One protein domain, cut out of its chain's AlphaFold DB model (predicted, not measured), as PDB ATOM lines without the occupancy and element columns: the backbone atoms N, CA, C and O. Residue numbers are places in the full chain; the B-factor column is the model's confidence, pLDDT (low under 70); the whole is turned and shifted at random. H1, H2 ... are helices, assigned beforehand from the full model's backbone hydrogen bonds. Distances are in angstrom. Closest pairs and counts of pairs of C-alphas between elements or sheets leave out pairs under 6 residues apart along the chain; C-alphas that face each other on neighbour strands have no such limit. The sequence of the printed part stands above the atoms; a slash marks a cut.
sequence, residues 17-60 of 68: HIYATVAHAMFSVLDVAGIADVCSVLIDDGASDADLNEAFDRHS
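AT A GLANCE: This is residues 17 to 60 of the 68 residues of an uncharacterized protein of Saccharothrix ecbatanensis (UniProt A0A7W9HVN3). One long helix, H1, makes most of the length of this small domain, and a long link, residues 33 to 48, folds back from its last residues toward its first ones as a wide loop. A shorter helix, H2, then packs at a steep tilt on the first half of H1, residues 17 to 24, while the later residues of H1 are without H2. The printed part has 44 residues with two named helices, H1 then H2 along the chain, and no named strand; the class is all helix. The whole is compact, with a radius of gyration of the C-alphas of 10.3 A and spans of 26 by 21 by 13 A.

IN THESE COORDINATES: H1 holds residues 17 to 32 and begins at C-alpha 17, at (21.646, 45.412, 2.006). It measures 22.7 A from first to last C-alpha and ends at C-alpha 32, at (41.764, 34.976, 1.454). Residues 33 to 48 have no named element. H2 holds residues 49 to 60, measures 15.6 A, and ends at C-alpha 60, at (35.348, 46.051, 6.240).

HOW THE PARTS SIT: H1 touches H2 with residues 17 to 24 alone. The closest C-alphas of the two helices are those of Ala 20 and Leu 52, 5.0 A apart. Their lines stand at a steep tilt of 59 degrees, and they run the same way. Their centres are 10.1 A apart. In H1 and H2 every O i to N i+4 pair is within hydrogen-bond range.

THE WHOLE: The two C-alphas farthest apart are those of Gly 34 and Gly 46, at 27.6 A. The C-alphas of His 17 and Ser 60, the first and last printed, are 14.4 A apart. The link from H1 to H2 is long, with 16 residues, and its C-alphas lie 7 to 15 A from the mean of the C-alphas. The printed part has no cut. The mean pLDDT of the printed part is 87.7, and no printed residue is under 70.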
ATOM      1  N   HIS A  17      20.507  45.305   1.090       87.69
ATOM      2  CA  HIS A  17      21.646  45.412   2.006       87.69
ATOM      3  C   HIS A  17      22.217  44.041   2.410       87.69
ATOM      4  O   HIS A  17      23.428  43.893   2.518       87.69
ATOM      5  N   ILE A  18      21.378  43.011   2.591       90.12
ATOM      6  CA  ILE A  18      21.854  41.648   2.883       90.12
ATOM      7  C   ILE A  18      22.509  41.046   1.639       90.12
ATOM      8  O   ILE A  18      23.529  40.368   1.749       90.12
ATOM      9  N   TYR A  19      21.949  41.306   0.455       91.81
ATOM     10  CA  TYR A  19      22.512  40.835  -0.810       91.81
ATOM     11  C   TYR A  19      23.913  41.412  -1.035       91.81
ATOM     12  O   TYR A  19      24.860  40.667  -1.296       91.81
ATOM     13  N   ALA A  20      24.062  42.722  -0.828       90.75
ATOM     14  CA  ALA A  20      25.334  43.427  -0.878       90.75
ATOM     15  C   ALA A  20      26.354  42.853   0.123       90.75
ATOM     16  O   ALA A  20      27.495  42.570  -0.250       90.75
ATOM     17  N   THR A  21      25.941  42.579   1.369       89.44
ATOM     18  CA  THR A  21      26.801  41.915   2.363       89.44
ATOM     19  C   THR A  21      27.299  40.551   1.875       89.44
ATOM     20  O   THR A  21      28.481  40.240   2.034       89.44
ATOM     21  N   VAL A  22      26.438  39.732   1.259       90.06
ATOM     22  CA  VAL A  22      26.839  38.424   0.708       90.06
ATOM     23  C   VAL A  22      27.853  38.592  -0.425       90.06
ATOM     24  O   VAL A  22      28.861  37.885  -0.438       90.06
ATOM     25  N   ALA A  23      27.633  39.537  -1.343       89.25
ATOM     26  CA  ALA A  23      28.559  39.806  -2.442       89.25
ATOM     27  C   ALA A  23      29.967  40.170  -1.931       89.25
ATOM     28  O   ALA A  23      30.958  39.574  -2.365       89.25
ATOM     29  N   HIS A  24      30.065  41.066  -0.944       88.12
ATOM     30  CA  HIS A  24      31.354  41.428  -0.348       88.12
ATOM     31  C   HIS A  24      31.998  40.292   0.458       88.12
ATOM     32  O   HIS A  24      33.219  40.109   0.409       88.12
ATOM     33  N   ALA A  25      31.205  39.486   1.168       88.31
ATOM     34  CA  ALA A  25      31.718  38.307   1.861       88.31
ATOM     35  C   ALA A  25      32.344  37.305   0.874       88.31
ATOM     36  O   ALA A  25      33.419  36.769   1.138       88.31
ATOM     37  N   MET A  26      31.726  37.100  -0.292       89.50
ATOM     38  CA  MET A  26      32.282  36.239  -1.340       89.50
ATOM     39  C   MET A  26      33.583  36.793  -1.919       89.50
ATOM     40  O   MET A  26      34.526  36.027  -2.112       89.50
ATOM     41  N   PHE A  27      33.676  38.108  -2.134       88.06
ATOM     42  CA  PHE A  27      34.938  38.739  -2.525       88.06
ATOM     43  C   PHE A  27      36.040  38.490  -1.480       88.06
ATOM     44  O   PHE A  27      37.155  38.116  -1.833       88.06
ATOM     45  N   SER A  28      35.696  38.571  -0.193       86.06
ATOM     46  CA  SER A  28      36.617  38.263   0.911       86.06
ATOM     47  C   SER A  28      37.112  36.826   0.909       86.06
ATOM     48  O   SER A  28      38.294  36.588   1.131       86.06
ATOM     49  N   VAL A  29      36.252  35.860   0.591       89.31
ATOM     50  CA  VAL A  29      36.675  34.460   0.435       89.31
ATOM     51  C   VAL A  29      37.689  34.302  -0.704       89.31
ATOM     52  O   VAL A  29      38.660  33.562  -0.554       89.31
ATOM     53  N   LEU A  30      37.484  34.992  -1.830       91.06
ATOM     54  CA  LEU A  30      38.397  34.936  -2.978       91.06
ATOM     55  C   LEU A  30      39.755  35.569  -2.668       91.06
ATOM     56  O   LEU A  30      40.786  35.051  -3.100       91.06
ATOM     57  N   ASP A  31      39.760  36.657  -1.907       89.38
ATOM     58  CA  ASP A  31      40.987  37.342  -1.513       89.38
ATOM     59  C   ASP A  31      41.784  36.533  -0.478       89.38
ATOM     60  O   ASP A  31      42.972  36.300  -0.682       89.38
ATOM     61  N   VAL A  32      41.123  35.943   0.531       88.81
ATOM     62  CA  VAL A  32      41.764  34.976   1.454       88.81
ATOM     63  C   VAL A  32      42.377  33.797   0.702       88.81
ATOM     64  O   VAL A  32      43.427  33.285   1.088       88.81
ATOM     65  N   ALA A  33      41.724  33.344  -0.369       91.88
ATOM     66  CA  ALA A  33      42.233  32.279  -1.223       91.88
ATOM     67  C   ALA A  33      43.367  32.733  -2.167       91.88
ATOM     68  O   ALA A  33      43.954  31.887  -2.844       91.88
ATOM     69  N   GLY A  34      43.688  34.031  -2.216       92.12
ATOM     70  CA  GLY A  34      44.752  34.608  -3.038       92.12
ATOM     71  C   GLY A  34      44.438  34.639  -4.535       92.12
ATOM     72  O   GLY A  34      45.358  34.534  -5.341       92.12
ATOM     73  N   ILE A  35      43.154  34.711  -4.907       93.19
ATOM     74  CA  ILE A  35      42.696  34.645  -6.310       93.19
ATOM     75  C   ILE A  35      41.680  35.737  -6.678       93.19
ATOM     76  O   ILE A  35      41.029  35.640  -7.720       93.19
ATOM     77  N   ALA A  36      41.486  36.753  -5.831       90.12
ATOM     78  CA  ALA A  36      40.501  37.813  -6.074       90.12
ATOM     79  C   ALA A  36      40.767  38.608  -7.364       90.12
ATOM     80  O   ALA A  36      39.822  38.997  -8.043       90.12
ATOM     81  N   ASP A  37      42.033  38.799  -7.730       90.25
ATOM     82  CA  ASP A  37      42.482  39.541  -8.915       90.25
ATOM     83  C   ASP A  37      42.191  38.828 -10.247       90.25
ATOM     84  O   ASP A  37      42.111  39.470 -11.295       90.25
ATOM     85  N   VAL A  38      42.010  37.505 -10.210       91.56
ATOM     86  CA  VAL A  38      41.712  36.665 -11.382       91.56
ATOM     87  C   VAL A  38      40.287  36.109 -11.384       91.56
ATOM     88  O   VAL A  38      39.914  35.368 -12.296       91.56
ATOM     89  N   CYS A  39      39.487  36.449 -10.374       90.12
ATOM     90  CA  CYS A  39      38.095  36.029 -10.254       90.12
ATOM     91  C   CYS A  39      37.129  37.193 -10.488       90.12
ATOM     92  O   CYS A  39      37.498  38.362 -10.563       90.12
ATOM     93  N   SER A  40      35.846  36.869 -10.615       86.75
ATOM     94  CA  SER A  40      34.783  37.867 -10.696       86.75
ATOM     95  C   SER A  40      33.606  37.424  -9.840       86.75
ATOM     96  O   SER A  40      33.203  36.262  -9.888       86.75
ATOM     97  N   VAL A  41      33.056  38.356  -9.065       85.75
ATOM     98  CA  VAL A  41      31.778  38.181  -8.372       85.75
ATOM     99  C   VAL A  41      30.710  38.811  -9.255       85.75
ATOM    100  O   VAL A  41      30.727  40.016  -9.490       85.75
ATOM    101  N   LEU A  42      29.816  37.984  -9.793       85.69
ATOM    102  CA  LEU A  42      28.681  38.455 -10.577       85.69
ATOM    103  C   LEU A  42      27.522  38.752  -9.629       85.69
ATOM    104  O   LEU A  42      27.032  37.850  -8.951       85.69
ATOM    105  N   ILE A  43      27.110  40.011  -9.608       83.19
ATOM    106  CA  ILE A  43      25.919  40.498  -8.914       83.19
ATOM    107  C   ILE A  43      24.803  40.724  -9.937       83.19
ATOM    108  O   ILE A  43      25.075  41.014 -11.102       83.19
ATOM    109  N   ASP A  44      23.556  40.540  -9.517       81.75
ATOM    110  CA  ASP A  44      22.399  41.013 -10.273       81.75
ATOM    111  C   ASP A  44      22.151  42.508 -10.015       81.75
ATOM    112  O   ASP A  44      22.796  43.130  -9.169       81.75
ATOM    113  N   ASP A  45      21.195  43.078 -10.748       78.69
ATOM    114  CA  ASP A  45      20.826  44.497 -10.661       78.69
ATOM    115  C   ASP A  45      20.061  44.852  -9.364       78.69
ATOM    116  O   ASP A  45      19.533  45.957  -9.233       78.69
ATOM    117  N   GLY A  46      19.929  43.912  -8.419       75.25
ATOM    118  CA  GLY A  46      19.167  44.076  -7.187       75.25
ATOM    119  C   GLY A  46      19.835  44.995  -6.168       75.25
ATOM    120  O   GLY A  46      19.129  45.721  -5.474       75.25
ATOM    121  N   ALA A  47      21.169  45.020  -6.092       83.88
ATOM    122  CA  ALA A  47      21.913  45.933  -5.221       83.88
ATOM    123  C   ALA A  47      22.581  47.048  -6.027       83.88
ATOM    124  O   ALA A  47      23.269  46.800  -7.015       83.88
ATOM    125  N   SER A  48      22.396  48.285  -5.577       88.00
ATOM    126  CA  SER A  48      23.084  49.440  -6.145       88.00
ATOM    127  C   SER A  48      24.527  49.536  -5.645       88.00
ATOM    128  O   SER A  48      24.871  49.006  -4.588       88.00
ATOM    129  N   ASP A  49      25.357  50.318  -6.338       86.75
ATOM    130  CA  ASP A  49      26.700  50.676  -5.860       86.75
ATOM    131  C   ASP A  49      26.677  51.295  -4.453       86.75
ATOM    132  O   ASP A  49      27.607  51.110  -3.672       86.75
ATOM    133  N   ALA A  50      25.610  52.024  -4.106       88.06
ATOM    134  CA  ALA A  50      25.451  52.595  -2.773       88.06
ATOM    135  C   ALA A  50      25.233  51.507  -1.708       88.06
ATOM    136  O   ALA A  50      25.850  51.582  -0.648       88.06
ATOM    137  N   ASP A  51      24.424  50.484  -2.005       89.62
ATOM    138  CA  ASP A  51      24.209  49.342  -1.105       89.62
ATOM    139  C   ASP A  51      25.512  48.557  -0.890       89.62
ATOM    140  O   ASP A  51      25.822  48.152   0.231       89.62
ATOM    141  N   LEU A  52      26.288  48.364  -1.963       88.62
ATOM    142  CA  LEU A  52      27.598  47.714  -1.916       88.62
ATOM    143  C   LEU A  52      28.572  48.509  -1.039       88.62
ATOM    144  O   LEU A  52      29.121  47.970  -0.081       88.62
ATOM    145  N   ASN A  53      28.719  49.811  -1.290       89.00
ATOM    146  CA  ASN A  53      29.601  50.661  -0.491       89.00
ATOM    147  C   ASN A  53      29.190  50.694   0.989       89.00
ATOM    148  O   ASN A  53      30.048  50.562   1.856       89.00
ATOM    149  N   GLU A  54      27.893  50.786   1.297       89.50
ATOM    150  CA  GLU A  54      27.417  50.747   2.685       89.50
ATOM    151  C   GLU A  54      27.721  49.398   3.360       89.50
ATOM    152  O   GLU A  54      28.131  49.352   4.525       89.50
ATOM    153  N   ALA A  55      27.540  48.286   2.643       87.75
ATOM    154  CA  ALA A  55      27.876  46.961   3.151       87.75
ATOM    155  C   ALA A  55      29.386  46.815   3.394       87.75
ATOM    156  O   ALA A  55      29.783  46.272   4.429       87.75
ATOM    157  N   PHE A  56      30.221  47.328   2.488       85.75
ATOM    158  CA  PHE A  56      31.667  47.380   2.672       85.75
ATOM    159  C   PHE A  56      32.042  48.203   3.906       85.75
ATOM    160  O   PHE A  56      32.737  47.692   4.781       85.75
ATOM    161  N   ASP A  57      31.544  49.432   4.032       87.75
ATOM    162  CA  ASP A  57      31.855  50.315   5.160       87.75
ATOM    163  C   ASP A  57      31.491  49.665   6.500       87.75
ATOM    164  O   ASP A  57      32.262  49.718   7.456       87.75
ATOM    165  N   ARG A  58      30.346  48.977   6.554       85.75
ATOM    166  CA  ARG A  58      29.857  48.296   7.758       85.75
ATOM    167  C   ARG A  58      30.678  47.072   8.155       85.75
ATOM    168  O   ARG A  58      30.727  46.738   9.336       85.75
ATOM    169  N   HIS A  59      31.236  46.353   7.184       82.38
ATOM    170  CA  HIS A  59      31.828  45.035   7.420       82.38
ATOM    171  C   HIS A  59      33.334  44.963   7.174       82.38
ATOM    172  O   HIS A  59      33.945  43.952   7.523       82.38
ATOM    173  N   SER A  60      33.934  46.014   6.614       80.88
ATOM    174  CA  SER A  60      35.348  46.051   6.240       80.88
ATOM    175  C   SER A  60      36.285  45.757   7.405       80.88
ATOM    176  O   SER A  60      37.282  45.070   7.206       80.88
TER     177      SER A  60